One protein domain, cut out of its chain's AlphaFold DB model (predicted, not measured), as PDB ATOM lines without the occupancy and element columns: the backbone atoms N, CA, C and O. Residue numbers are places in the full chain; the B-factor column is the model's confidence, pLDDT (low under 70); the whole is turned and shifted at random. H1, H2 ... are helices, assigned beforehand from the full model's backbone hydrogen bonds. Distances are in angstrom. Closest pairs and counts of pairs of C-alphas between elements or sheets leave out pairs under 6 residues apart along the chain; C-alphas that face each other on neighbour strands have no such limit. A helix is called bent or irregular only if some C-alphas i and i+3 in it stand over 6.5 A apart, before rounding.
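Overview. This is residues 255 to 353 of the 423 residues of an uncharacterized protein of Paracoccus sp. 1011MAR3C25 (UniProt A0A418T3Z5). Two helices side by side, H3 and H5, make the middle of a small body of helices; H4 packs on H3 at a steep slant toward one end of the longest axis, and H1 and H2, joined by a tight link as a V, make the other end. Residues 274 to 279, at the tip of that V, stick out. The printed part has 99 residues with five named helices in the order H1, H2, H3, H4, H5 and no named strand, and its class is all helix. It is compact, with a radius of gyration of the C-alphas of 13.0 A, and its C-alphas span 36 by 28 by 20 A.

Arrangement. The longest helix is H3, residues 293 to 306. With residues 296 to 300 alone it touches H5, residues 344 to 352; the closest C-alphas, those of Met 300 and Tyr 347, are 6.1 A apart. These two run the same way at a shallow tilt of 30 degrees. With residues 301 to 304 alone H3 touches H4, residues 320 to 332, the same way at a steep tilt of 55 degrees; the closest C-alphas, those of Gln 301 and Ser 322, are 6.7 A apart. H5 only just touches H2, residues 277 to 285, with 3 pairs of C-alphas within 8 A, the closest being those of Leu 284 and Arg 348 at 6.8 A. Those two run opposite ways at a shallow tilt of 9 degrees. H2 touches H1, residues 266 to 275, opposite ways at a steep tilt of 47 degrees, and the closest C-alphas, those of Arg 273 and Phe 280, are 5.3 A apart. The helix packing is part aligned, part crossed: two of these four touching pairs are at a shallow tilt. H1 and H3 are only just apart, their closest C-alphas 8.2 A from each other. In H1, H2, H4 and H5 every O i to N i+4 pair is within hydrogen-bond range; in H3 8 of 10 are.

Along the chain. H3 is 21.0 A from first to last C-alpha, starting at C-alpha 293 (8.855, -54.274, 44.508). It is irregular: C-alphas 294 and 297 are 7.3 A apart, against about 5 A in a regular helix. H4 is 18.4 A long, H1 14.2 A, H2 12.4 A and H5 12.2 A. H1 begins at C-alpha 266 (12.665, -39.214, 34.850), and H5 ends at C-alpha 352 (1.330, -38.207, 37.966).

Size, cuts and confidence. The two C-alphas farthest apart, those of Arg 275 and Ser 320, are 37.0 A from each other. The printed part has no cut. The links from H3 to H4, with 13 residues, and from H4 to H5, with 11, are long. The mean pLDDT of the printed part is 93.1, and residues 255 to 257 are under 70.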
ATOM      1  N   ALA A 255      10.544 -49.804  25.122       65.44
ATOM      2  CA  ALA A 255      11.194 -51.106  25.148       65.44
ATOM      3  C   ALA A 255      11.571 -51.460  26.595       65.44
ATOM      4  O   ALA A 255      12.229 -50.680  27.293       65.44
ATOM      5  N   ALA A 256      11.114 -52.634  27.041       60.03
ATOM      6  CA  ALA A 256      11.219 -53.107  28.422       60.03
ATOM      7  C   ALA A 256      12.661 -53.095  28.955       60.03
ATOM      8  O   ALA A 256      12.870 -52.895  30.148       60.03
ATOM      9  N   ASP A 257      13.640 -53.206  28.059       62.25
ATOM     10  CA  ASP A 257      15.071 -53.252  28.368       62.25
ATOM     11  C   ASP A 257      15.632 -51.921  28.906       62.25
ATOM     12  O   ASP A 257      16.754 -51.872  29.403       62.25
ATOM     13  N   SER A 258      14.857 -50.833  28.829       74.00
ATOM     14  CA  SER A 258      15.224 -49.520  29.379       74.00
ATOM     15  C   SER A 258      14.719 -49.275  30.808       74.00
ATOM     16  O   SER A 258      15.063 -48.251  31.409       74.00
ATOM     17  N   ARG A 259      13.922 -50.192  31.384       85.31
ATOM     18  CA  ARG A 259      13.541 -50.102  32.801       85.31
ATOM     19  C   ARG A 259      14.681 -50.581  33.682       85.31
ATOM     20  O   ARG A 259      15.083 -51.738  33.628       85.31
ATOM     21  N   GLY A 260      15.158 -49.679  34.531       90.81
ATOM     22  CA  GLY A 260      16.003 -50.050  35.653       90.81
ATOM     23  C   GLY A 260      15.172 -50.550  36.843       90.81
ATOM     24  O   GLY A 260      13.945 -50.441  36.834       90.81
ATOM     25  N   PRO A 261      15.836 -51.000  37.920       94.75
ATOM     26  CA  PRO A 261      15.171 -51.440  39.153       94.75
ATOM     27  C   PRO A 261      14.346 -50.327  39.827       94.75
ATOM     28  O   PRO A 261      13.364 -50.598  40.510       94.75
ATOM     29  N   LEU A 262      14.707 -49.059  39.594       95.75
ATOM     30  CA  LEU A 262      13.967 -47.880  40.068       95.75
ATOM     31  C   LEU A 262      12.798 -47.478  39.146       95.75
ATOM     32  O   LEU A 262      12.203 -46.419  39.340       95.75
ATOM     33  N   GLY A 263      12.484 -48.288  38.132       93.94
ATOM     34  CA  GLY A 263      11.481 -47.986  37.119       93.94
ATOM     35  C   GLY A 263      12.062 -47.230  35.923       93.94
ATOM     36  O   GLY A 263      13.236 -47.373  35.562       93.94
ATOM     37  N   MET A 264      11.218 -46.442  35.258       94.31
ATOM     38  CA  MET A 264      11.622 -45.660  34.086       94.31
ATOM     39  C   MET A 264      12.301 -44.345  34.516       94.31
ATOM     40  O   MET A 264      11.747 -43.627  35.354       94.31
ATOM     41  N   PRO A 265      13.457 -43.965  33.933       94.00
ATOM     42  CA  PRO A 265      14.145 -42.735  34.314       94.00
ATOM     43  C   PRO A 265      13.265 -41.499  34.076       94.00
ATOM     44  O   PRO A 265      12.474 -41.454  33.134       94.00
ATOM     45  N   TYR A 266      13.431 -40.470  34.915       94.25
ATOM     46  CA  TYR A 266      12.665 -39.214  34.850       94.25
ATOM     47  C   TYR A 266      12.619 -38.598  33.446       94.25
ATOM     48  O   TYR A 266      11.540 -38.304  32.948       94.25
ATOM     49  N   GLN A 267      13.767 -38.485  32.770       92.75
ATOM     50  CA  GLN A 267      13.836 -37.877  31.436       92.75
ATOM     51  C   GLN A 267      12.942 -38.601  30.419       92.75
ATOM     52  O   GLN A 267      12.223 -37.955  29.667       92.75
ATOM     53  N   ALA A 268      12.913 -39.937  30.438       92.94
ATOM     54  CA  ALA A 268      12.054 -40.704  29.535       92.94
ATOM     55  C   ALA A 268      10.562 -40.508  29.857       92.94
ATOM     56  O   ALA A 268       9.745 -40.375  28.948       92.94
ATOM     57  N   ARG A 269      10.209 -40.432  31.147       94.44
ATOM     58  CA  ARG A 269       8.832 -40.170  31.590       94.44
ATOM     59  C   ARG A 269       8.347 -38.788  31.160       94.44
ATOM     60  O   ARG A 269       7.245 -38.688  30.624       94.44
ATOM     61  N   GLU A 270       9.173 -37.755  31.312       94.12
ATOM     62  CA  GLU A 270       8.827 -36.400  30.868       94.12
ATOM     63  C   GLU A 270       8.756 -36.280  29.344       94.12
ATOM     64  O   GLU A 270       7.872 -35.599  28.832       94.12
ATOM     65  N   GLU A 271       9.620 -36.974  28.599       92.56
ATOM     66  CA  GLU A 271       9.522 -37.021  27.135       92.56
ATOM     67  C   GLU A 271       8.194 -37.637  26.675       92.56
ATOM     68  O   GLU A 271       7.511 -37.080  25.813       92.56
ATOM     69  N   ILE A 272       7.779 -38.745  27.300       93.12
ATOM     70  CA  ILE A 272       6.475 -39.365  27.041       93.12
ATOM     71  C   ILE A 272       5.343 -38.399  27.402       93.12
ATOM     72  O   ILE A 272       4.440 -38.195  26.591       93.12
ATOM     73  N   ARG A 273       5.401 -37.779  28.587       95.12
ATOM     74  CA  ARG A 273       4.389 -36.829  29.063       95.12
ATOM     75  C   ARG A 273       4.248 -35.630  28.125       95.12
ATOM     76  O   ARG A 273       3.130 -35.264  27.781       95.12
ATOM     77  N   ARG A 274       5.364 -35.045  27.680       94.62
ATOM     78  CA  ARG A 274       5.391 -33.893  26.769       94.62
ATOM     79  C   ARG A 274       4.851 -34.241  25.384       94.62
ATOM     80  O   ARG A 274       4.207 -33.403  24.759       94.62
ATOM     81  N   ARG A 275       5.132 -35.450  24.889       94.19
ATOM     82  CA  ARG A 275       4.732 -35.888  23.545       94.19
ATOM     83  C   ARG A 275       3.275 -36.344  23.480       94.19
ATOM     84  O   ARG A 275       2.593 -36.017  22.515       94.19
ATOM     85  N   ASP A 276       2.816 -37.108  24.468       94.56
ATOM     86  CA  ASP A 276       1.445 -37.620  24.541       94.56
ATOM     87  C   ASP A 276       1.004 -37.798  26.014       94.56
ATOM     88  O   ASP A 276       1.195 -38.870  26.608       94.56
ATOM     89  N   PRO A 277       0.370 -36.769  26.613       93.44
ATOM     90  CA  PRO A 277      -0.134 -36.833  27.986       93.44
ATOM     91  C   PRO A 277      -1.159 -37.956  28.209       93.44
ATOM     92  O   PRO A 277      -1.194 -38.581  29.270       93.44
ATOM     93  N   ALA A 278      -1.989 -38.256  27.205       88.88
ATOM     94  CA  ALA A 278      -3.007 -39.297  27.312       88.88
ATOM     95  C   ALA A 278      -2.376 -40.697  27.316       88.88
ATOM     96  O   ALA A 278      -2.829 -41.599  28.027       88.88
ATOM     97  N   MET A 279      -1.312 -40.912  26.542       91.88
ATOM     98  CA  MET A 279      -0.524 -42.138  26.630       91.88
ATOM     99  C   MET A 279       0.216 -42.245  27.961       91.88
ATOM    100  O   MET A 279       0.187 -43.323  28.551       91.88
ATOM    101  N   PHE A 280       0.817 -41.157  28.453       95.00
ATOM    102  CA  PHE A 280       1.469 -41.139  29.763       95.00
ATOM    103  C   PHE A 280       0.526 -41.640  30.863       95.00
ATOM    104  O   PHE A 280       0.867 -42.585  31.570       95.00
ATOM    105  N   ASN A 281      -0.693 -41.099  30.941       92.62
ATOM    106  CA  ASN A 281      -1.681 -41.503  31.948       92.62
ATOM    107  C   ASN A 281      -2.091 -42.978  31.815       92.62
ATOM    108  O   ASN A 281      -2.174 -43.698  32.810       92.62
ATOM    109  N   ARG A 282      -2.273 -43.474  30.583       90.00
ATOM    110  CA  ARG A 282      -2.567 -44.898  30.341       90.00
ATOM    111  C   ARG A 282      -1.418 -45.809  30.773       90.00
ATOM    112  O   ARG A 282      -1.663 -46.870  31.342       90.00
ATOM    113  N   LEU A 283      -0.176 -45.420  30.483       94.19
ATOM    114  CA  LEU A 283       1.024 -46.158  30.878       94.19
ATOM    115  C   LEU A 283       1.193 -46.152  32.399       94.19
ATOM    116  O   LEU A 283       1.427 -47.204  32.990       94.19
ATOM    117  N   LEU A 284       0.983 -45.000  33.033       95.00
ATOM    118  CA  LEU A 284       1.026 -44.848  34.479       95.00
ATOM    119  C   LEU A 284      -0.002 -45.750  35.179       95.00
ATOM    120  O   LEU A 284       0.364 -46.511  36.072       95.00
ATOM    121  N   GLY A 285      -1.262 -45.742  34.730       88.69
ATOM    122  CA  GLY A 285      -2.319 -46.589  35.301       88.69
ATOM    123  C   GLY A 285      -2.038 -48.092  35.170       88.69
ATOM    124  O   GLY A 285      -2.391 -48.879  36.048       88.69
ATOM    125  N   ARG A 286      -1.326 -48.495  34.110       92.12
ATOM    126  CA  ARG A 286      -0.882 -49.882  33.884       92.12
ATOM    127  C   ARG A 286       0.393 -50.258  34.646       92.12
ATOM    128  O   ARG A 286       0.859 -51.383  34.495       92.12
ATOM    129  N   GLY A 287       0.975 -49.344  35.424       94.31
ATOM    130  CA  GLY A 287       2.227 -49.584  36.143       94.31
ATOM    131  C   GLY A 287       3.457 -49.612  35.248       94.31
ATOM    132  O   GLY A 287       4.464 -50.238  35.570       94.31
ATOM    133  N   ALA A 288       3.406 -48.949  34.092       93.81
ATOM    134  CA  ALA A 288       4.510 -48.982  33.144       93.81
ATOM    135  C   ALA A 288       5.732 -48.141  33.576       93.81
ATOM    136  O   ALA A 288       6.750 -48.109  32.879       93.81
ATOM    137  N   PHE A 289       5.637 -47.451  34.705       95.06
ATOM    138  CA  PHE A 289       6.718 -46.659  35.284       95.06
ATOM    139  C   PHE A 289       7.127 -47.166  36.665       95.06
ATOM    140  O   PHE A 289       7.985 -46.558  37.297       95.06
ATOM    141  N   ASP A 290       6.517 -48.258  37.118       95.88
ATOM    142  CA  ASP A 290       6.677 -48.752  38.473       95.88
ATOM    143  C   ASP A 290       8.098 -49.274  38.713       95.88
ATOM    144  O   ASP A 290       8.629 -50.001  37.862       95.88
ATOM    145  N   PRO A 291       8.713 -48.935  39.858       96.62
ATOM    146  CA  PRO A 291       9.914 -49.608  40.326       96.62
ATOM    147  C   PRO A 291       9.625 -51.072  40.668       96.62
ATOM    148  O   PRO A 291       8.483 -51.474  40.906       96.62
ATOM    149  N   GLU A 292      10.684 -51.873  40.729       95.12
ATOM    150  CA  GLU A 292      10.598 -53.239  41.239       95.12
ATOM    151  C   GLU A 292      10.234 -53.231  42.734       95.12
ATOM    152  O   GLU A 292      10.532 -52.274  43.447       95.12
ATOM    153  N   GLY A 293       9.576 -54.287  43.224       91.50
ATOM    154  CA  GLY A 293       8.855 -54.274  44.508       91.50
ATOM    155  C   GLY A 293       9.630 -53.696  45.701       91.50
ATOM    156  O   GLY A 293       9.139 -52.794  46.373       91.50
ATOM    157  N   GLU A 294      10.860 -54.151  45.944       94.81
ATOM    158  CA  GLU A 294      11.672 -53.676  47.079       94.81
ATOM    159  C   GLU A 294      12.295 -52.284  46.851       94.81
ATOM    160  O   GLU A 294      12.799 -51.659  47.780       94.81
ATOM    161  N   GLN A 295      12.232 -51.767  45.623       97.62
ATOM    162  CA  GLN A 295      12.874 -50.525  45.197       97.62
ATOM    163  C   GLN A 295      11.942 -49.309  45.245       97.62
ATOM    164  O   GLN A 295      12.378 -48.191  44.961       97.62
ATOM    165  N   VAL A 296      10.675 -49.489  45.637       97.69
ATOM    166  CA  VAL A 296       9.684 -48.401  45.736       97.69
ATOM    167  C   VAL A 296      10.193 -47.263  46.623       97.69
ATOM    168  O   VAL A 296      10.137 -46.099  46.230       97.69
ATOM    169  N   ALA A 297      10.763 -47.585  47.787       98.00
ATOM    170  CA  ALA A 297      11.307 -46.591  48.707       98.00
ATOM    171  C   ALA A 297      12.475 -45.794  48.092       98.00
ATOM    172  O   ALA A 297      12.496 -44.566  48.185       98.00
ATOM    173  N   ALA A 298      13.416 -46.469  47.421       98.31
ATOM    174  CA  ALA A 298      14.562 -45.827  46.773       98.31
ATOM    175  C   ALA A 298      14.132 -44.955  45.580       98.31
ATOM    176  O   ALA A 298      14.626 -43.838  45.401       98.31
ATOM    177  N   ALA A 299      13.164 -45.425  44.789       97.81
ATOM    178  CA  ALA A 299      12.582 -44.658  43.696       97.81
ATOM    179  C   ALA A 299      11.876 -43.398  44.223       97.81
ATOM    180  O   ALA A 299      12.094 -42.305  43.704       97.81
ATOM    181  N   MET A 300      11.109 -43.512  45.311       97.75
ATOM    182  CA  MET A 300      10.474 -42.358  45.948       97.75
ATOM    183  C   MET A 300      11.486 -41.352  46.514       97.75
ATOM    184  O   MET A 300      11.327 -40.152  46.311       97.75
ATOM    185  N   GLN A 301      12.543 -41.818  47.189       97.88
ATOM    186  CA  GLN A 301      13.634 -40.956  47.666       97.88
ATOM    187  C   GLN A 301      14.314 -40.214  46.503       97.88
ATOM    188  O   GLN A 301      14.614 -39.029  46.633       97.88
ATOM    189  N   THR A 302      14.509 -40.886  45.363       97.75
ATOM    190  CA  THR A 302      15.095 -40.302  44.144       97.75
ATOM    191  C   THR A 302      14.226 -39.171  43.593       97.75
ATOM    192  O   THR A 302      14.735 -38.085  43.315       97.75
ATOM    193  N   GLU A 303      12.913 -39.386  43.482       97.06
ATOM    194  CA  GLU A 303      11.982 -38.351  43.022       97.06
ATOM    195  C   GLU A 303      11.917 -37.166  43.990       97.06
ATOM    196  O   GLU A 303      11.992 -36.015  43.558       97.06
ATOM    197  N   LEU A 304      11.839 -37.425  45.299       96.62
ATOM    198  CA  LEU A 304      11.836 -36.367  46.312       96.62
ATOM    199  C   LEU A 304      13.145 -35.565  46.305       96.62
ATOM    200  O   LEU A 304      13.108 -34.351  46.488       96.62
ATOM    201  N   ALA A 305      14.291 -36.215  46.089       96.31
ATOM    202  CA  ALA A 305      15.584 -35.541  45.991       96.31
ATOM    203  C   ALA A 305      15.665 -34.656  44.742       96.31
ATOM    204  O   ALA A 305      16.092 -33.509  44.829       96.31
ATOM    205  N   ARG A 306      15.185 -35.150  43.594       95.94
ATOM    206  CA  ARG A 306      15.108 -34.380  42.342       95.94
ATOM    207  C   ARG A 306      14.270 -33.104  42.489       95.94
ATOM    208  O   ARG A 306      14.566 -32.107  41.845       95.94
ATOM    209  N   MET A 307      13.231 -33.153  43.319       95.62
ATOM    210  CA  MET A 307      12.324 -32.041  43.633       95.62
ATOM    211  C   MET A 307      12.834 -31.122  44.757       95.62
ATOM    212  O   MET A 307      12.093 -30.269  45.241       95.62
ATOM    213  N   ASN A 308      14.075 -31.309  45.222       95.38
ATOM    214  CA  ASN A 308      14.656 -30.617  46.381       95.38
ATOM    215  C   ASN A 308      13.859 -30.797  47.690       95.38
ATOM    216  O   ASN A 308      14.041 -30.056  48.652       95.38
ATOM    217  N   CYS A 309      12.994 -31.812  47.769       95.69
ATOM    218  CA  CYS A 309      12.204 -32.131  48.959       95.69
ATOM    219  C   CYS A 309      12.931 -33.099  49.908       95.69
ATOM    220  O   CYS A 309      12.518 -33.258  51.063       95.69
ATOM    221  N   TYR A 310      14.017 -33.743  49.467       95.75
ATOM    222  CA  TYR A 310      14.807 -34.699  50.249       95.75
ATOM    223  C   TYR A 310      16.314 -34.471  50.077       95.75
ATOM    224  O   TYR A 310      16.831 -34.532  48.971       95.75
ATOM    225  N   ASN A 311      17.019 -34.283  51.197       94.88
ATOM    226  CA  ASN A 311      18.476 -34.072  51.228       94.88
ATOM    227  C   ASN A 311      19.239 -35.267  51.831       94.88
ATOM    228  O   ASN A 311      20.429 -35.157  52.122       94.88
ATOM    229  N   GLY A 312      18.546 -36.374  52.117       95.00
ATOM    230  CA  GLY A 312      19.173 -37.591  52.633       95.00
ATOM    231  C   GLY A 312      19.833 -38.419  51.528       95.00
ATOM    232  O   GLY A 312      19.732 -38.095  50.346       95.00
ATOM    233  N   GLY A 313      20.508 -39.502  51.918       96.62
ATOM    234  CA  GLY A 313      21.018 -40.487  50.963       96.62
ATOM    235  C   GLY A 313      19.886 -41.325  50.365       96.62
ATOM    236  O   GLY A 313      18.917 -41.625  51.052       96.62
ATOM    237  N   ILE A 314      20.011 -41.708  49.093       97.81
ATOM    238  CA  ILE A 314      19.088 -42.645  48.441       97.81
ATOM    239  C   ILE A 314      19.564 -44.061  48.779       97.81
ATOM    240  O   ILE A 314      20.507 -44.563  48.171       97.81
ATOM    241  N   ASP A 315      18.959 -44.666  49.794       96.94
ATOM    242  CA  ASP A 315      19.360 -45.957  50.366       96.94
ATOM    243  C   ASP A 315      18.236 -47.007  50.363       96.94
ATOM    244  O   ASP A 315      18.470 -48.159  50.723       96.94
ATOM    245  N   GLY A 316      17.018 -46.624  49.967       97.62
ATOM    246  CA  GLY A 316      15.834 -47.482  50.027       97.62
ATOM    247  C   GLY A 316      15.299 -47.724  51.443       97.62
ATOM    248  O   GLY A 316      14.271 -48.380  51.598       97.62
ATOM    249  N   ALA A 317      15.931 -47.173  52.483       97.62
ATOM    250  CA  ALA A 317      15.469 -47.286  53.857       97.62
ATOM    251  C   ALA A 317      14.437 -46.192  54.162       97.62
ATOM    252  O   ALA A 317      14.739 -44.999  54.252       97.62
ATOM    253  N   TRP A 318      13.182 -46.594  54.360       97.62
ATOM    254  CA  TRP A 318      12.115 -45.643  54.655       97.62
ATOM    255  C   TRP A 318      12.035 -45.319  56.150       97.62
ATOM    256  O   TRP A 318      11.564 -46.122  56.954       97.62
ATOM    257  N   GLY A 319      12.502 -44.127  56.528       96.75
ATOM    258  CA  GLY A 319      12.511 -43.650  57.913       96.75
ATOM    259  C   GLY A 319      11.852 -42.283  58.106       96.75
ATOM    260  O   GLY A 319      11.198 -41.734  57.217       96.75
ATOM    261  N   SER A 320      12.076 -41.684  59.279       95.62
ATOM    262  CA  SER A 320      11.523 -40.370  59.644       95.62
ATOM    263  C   SER A 320      11.949 -39.241  58.695       95.62
ATOM    264  O   SER A 320      11.165 -38.325  58.441       95.62
ATOM    265  N   GLY A 321      13.164 -39.314  58.142       95.94
ATOM    266  CA  GLY A 321      13.667 -38.358  57.153       95.94
ATOM    267  C   GLY A 321      12.882 -38.400  55.840       95.94
ATOM    268  O   GLY A 321      12.435 -37.358  55.364       95.94
ATOM    269  N   SER A 322      12.656 -39.598  55.288       97.31
ATOM    270  CA  SER A 322      11.867 -39.795  54.061       97.31
ATOM    271  C   SER A 322      10.399 -39.418  54.268       97.31
ATOM    272  O   SER A 322       9.844 -38.677  53.464       97.31
ATOM    273  N   ALA A 323       9.799 -39.816  55.396       96.75
ATOM    274  CA  ALA A 323       8.430 -39.430  55.742       96.75
ATOM    275  C   ALA A 323       8.264 -37.901  55.880       96.75
ATOM    276  O   ALA A 323       7.272 -37.337  55.420       96.75
ATOM    277  N   SER A 324       9.250 -37.209  56.464       95.56
ATOM    278  CA  SER A 324       9.232 -35.741  56.576       95.56
ATOM    279  C   SER A 324       9.403 -35.046  55.223       95.56
ATOM    280  O   SER A 324       8.797 -34.003  54.988       95.56
ATOM    281  N   ALA A 325      10.216 -35.605  54.323       95.81
ATOM    282  CA  ALA A 325      10.350 -35.115  52.954       95.81
ATOM    283  C   ALA A 325       9.060 -35.276  52.146       95.81
ATOM    284  O   ALA A 325       8.646 -34.333  51.479       95.81
ATOM    285  N   LEU A 326       8.403 -36.427  52.272       96.12
ATOM    286  CA  LEU A 326       7.112 -36.684  51.646       96.12
ATOM    287  C   LEU A 326       6.039 -35.700  52.127       96.12
ATOM    288  O   LEU A 326       5.302 -35.154  51.312       96.12
ATOM    289  N   ARG A 327       5.975 -35.428  53.437       95.50
ATOM    290  CA  ARG A 327       5.042 -34.437  53.987       95.50
ATOM    291  C   ARG A 327       5.266 -33.050  53.377       95.50
ATOM    292  O   ARG A 327       4.309 -32.444  52.920       95.50
ATOM    293  N   ARG A 328       6.520 -32.588  53.303       95.00
ATOM    294  CA  ARG A 328       6.864 -31.297  52.674       95.00
ATOM    295  C   ARG A 328       6.468 -31.237  51.203       95.00
ATOM    296  O   ARG A 328       5.944 -30.224  50.767       95.00
ATOM    297  N   TYR A 329       6.690 -32.322  50.462       96.00
ATOM    298  CA  TYR A 329       6.233 -32.423  49.078       96.00
ATOM    299  C   TYR A 329       4.718 -32.198  48.971       96.00
ATOM    300  O   TYR A 329       4.287 -31.412  48.138       96.00
ATOM    301  N   PHE A 330       3.910 -32.837  49.822       94.81
ATOM    302  CA  PHE A 330       2.453 -32.662  49.801       94.81
ATOM    303  C   PHE A 330       1.992 -31.285  50.292       94.81
ATOM    304  O   PHE A 330       1.043 -30.737  49.733       94.81
ATOM    305  N   GLU A 331       2.676 -30.717  51.289       94.19
ATOM    306  CA  GLU A 331       2.455 -29.340  51.751       94.19
ATOM    307  C   GLU A 331       2.676 -28.341  50.604       94.19
ATOM    308  O   GLU A 331       1.804 -27.515  50.344       94.19
ATOM    309  N   GLU A 332       3.785 -28.465  49.868       95.19
ATOM    310  CA  GLU A 332       4.101 -27.596  48.726       95.19
ATOM    311  C   GLU A 332       3.195 -27.878  47.515       95.19
ATOM    312  O   GLU A 332       2.768 -26.965  46.814       95.19
ATOM    313  N   ALA A 333       2.810 -29.139  47.302       93.69
ATOM    314  CA  ALA A 333       1.849 -29.524  46.270       93.69
ATOM    315  C   ALA A 333       0.406 -29.068  46.571       93.69
ATOM    316  O   ALA A 333      -0.481 -29.304  45.745       93.69
ATOM    317  N   GLY A 334       0.139 -28.498  47.754       92.88
ATOM    318  CA  GLY A 334      -1.198 -28.088  48.184       92.88
ATOM    319  C   GLY A 334      -2.194 -29.247  48.267       92.88
ATOM    320  O   GLY A 334      -3.376 -29.064  47.979       92.88
ATOM    321  N   ALA A 335      -1.732 -30.452  48.605       88.31
ATOM    322  CA  ALA A 335      -2.555 -31.657  48.591       88.31
ATOM    323  C   ALA A 335      -2.494 -32.437  49.900       88.31
ATOM    324  O   ALA A 335      -1.482 -32.459  50.595       88.31
ATOM    325  N   ALA A 336      -3.592 -33.125  50.219       85.38
ATOM    326  CA  ALA A 336      -3.631 -34.032  51.352       85.38
ATOM    327  C   ALA A 336      -2.684 -35.218  51.115       85.38
ATOM    328  O   ALA A 336      -2.675 -35.832  50.043       85.38
ATOM    329  N   GLN A 337      -1.887 -35.543  52.129       85.75
ATOM    330  CA  GLN A 337      -1.021 -36.712  52.102       85.75
ATOM    331  C   GLN A 337      -1.865 -37.979  52.283       85.75
ATOM    332  O   GLN A 337      -2.422 -38.196  53.355       85.75
ATOM    333  N   ALA A 338      -1.916 -38.829  51.255       74.31
ATOM    334  CA  ALA A 338      -2.707 -40.062  51.279       74.31
ATOM    335  C   ALA A 338      -2.110 -41.156  52.187       74.31
ATOM    336  O   ALA A 338      -2.842 -41.903  52.824       74.31
ATOM    337  N   SER A 339      -0.777 -41.265  52.260       88.38
ATOM    338  CA  SER A 339      -0.091 -42.278  53.075       88.38
ATOM    339  C   SER A 339       1.303 -41.809  53.507       88.38
ATOM    340  O   SER A 339       1.912 -40.932  52.888       88.38
ATOM    341  N   THR A 340       1.812 -42.388  54.597       90.94
ATOM    342  CA  THR A 340       3.194 -42.196  55.090       90.94
ATOM    343  C   THR A 340       4.114 -43.376  54.758       90.94
ATOM    344  O   THR A 340       5.330 -43.281  54.950       90.94
ATOM    345  N   THR A 341       3.546 -44.462  54.232       93.69
ATOM    346  CA  THR A 341       4.226 -45.706  53.857       93.69
ATOM    347  C   THR A 341       4.629 -45.651  52.377       93.69
ATOM    348  O   THR A 341       3.863 -45.121  51.572       93.69
ATOM    349  N   PRO A 342       5.806 -46.173  51.979       95.62
ATOM    350  CA  PRO A 342       6.248 -46.151  50.588       95.62
ATOM    351  C   PRO A 342       5.525 -47.232  49.779       95.62
ATOM    352  O   PRO A 342       6.001 -48.355  49.635       95.62
ATOM    353  N   GLU A 343       4.348 -46.892  49.269       96.06
ATOM    354  CA  GLU A 343       3.504 -47.789  48.481       96.06
ATOM    355  C   GLU A 343       3.540 -47.440  46.993       96.06
ATOM    356  O   GLU A 343       3.778 -46.293  46.601       96.06
ATOM    357  N   ILE A 344       3.253 -48.424  46.137       96.06
ATOM    358  CA  ILE A 344       3.303 -48.218  44.687       96.06
ATOM    359  C   ILE A 344       2.279 -47.182  44.204       96.06
ATOM    360  O   ILE A 344       2.590 -46.360  43.341       96.06
ATOM    361  N   GLY A 345       1.081 -47.164  44.800       93.38
ATOM    362  CA  GLY A 345       0.055 -46.164  44.500       93.38
ATOM    363  C   GLY A 345       0.522 -44.748  44.832       93.38
ATOM    364  O   GLY A 345       0.334 -43.825  44.039       93.38
ATOM    365  N   LEU A 346       1.233 -44.591  45.951       95.06
ATOM    366  CA  LEU A 346       1.804 -43.317  46.370       95.06
ATOM    367  C   LEU A 346       2.915 -42.842  45.422       95.06
ATOM    368  O   LEU A 346       2.930 -41.671  45.040       95.06
ATOM    369  N   TYR A 347       3.806 -43.743  44.992       96.75
ATOM    370  CA  TYR A 347       4.808 -43.431  43.968       96.75
ATOM    371  C   TYR A 347       4.145 -42.953  42.670       96.75
ATOM    372  O   TYR A 347       4.484 -41.878  42.174       96.75
ATOM    373  N   ARG A 348       3.149 -43.693  42.159       95.94
ATOM    374  CA  ARG A 348       2.395 -43.312  40.952       95.94
ATOM    375  C   ARG A 348       1.718 -41.948  41.097       95.94
ATOM    376  O   ARG A 348       1.783 -41.147  40.170       95.94
ATOM    377  N   GLY A 349       1.117 -41.665  42.252       93.56
ATOM    378  CA  GLY A 349       0.487 -40.376  42.543       93.56
ATOM    379  C   GLY A 349       1.474 -39.207  42.609       93.56
ATOM    380  O   GLY A 349       1.136 -38.095  42.215       93.56
ATOM    381  N   MET A 350       2.706 -39.446  43.061       94.75
ATOM    382  CA  MET A 350       3.762 -38.430  43.045       94.75
ATOM    383  C   MET A 350       4.222 -38.119  41.615       94.75
ATOM    384  O   MET A 350       4.424 -36.961  41.267       94.75
ATOM    385  N   ILE A 351       4.345 -39.147  40.770       95.62
ATOM    386  CA  ILE A 351       4.831 -39.006  39.390       95.62
ATOM    387  C   ILE A 351       3.714 -38.697  38.383       95.62
ATOM    388  O   ILE A 351       4.004 -38.481  37.211       95.62
ATOM    389  N   SER A 352       2.443 -38.705  38.789       94.50
ATOM    390  CA  SER A 352       1.330 -38.207  37.966       94.50
ATOM    391  C   SER A 352       1.277 -36.684  37.957       94.50
ATOM    392  O   SER A 352       0.836 -36.083  36.980       94.50
ATOM    393  N   ARG A 353       1.744 -36.064  39.043       90.69
ATOM    394  CA  ARG A 353       1.753 -34.618  39.233       90.69
ATOM    395  C   ARG A 353       2.928 -33.984  38.493       90.69
ATOM    396  O   ARG A 353       3.947 -34.625  38.206       90.69
TER     397      ARG A 353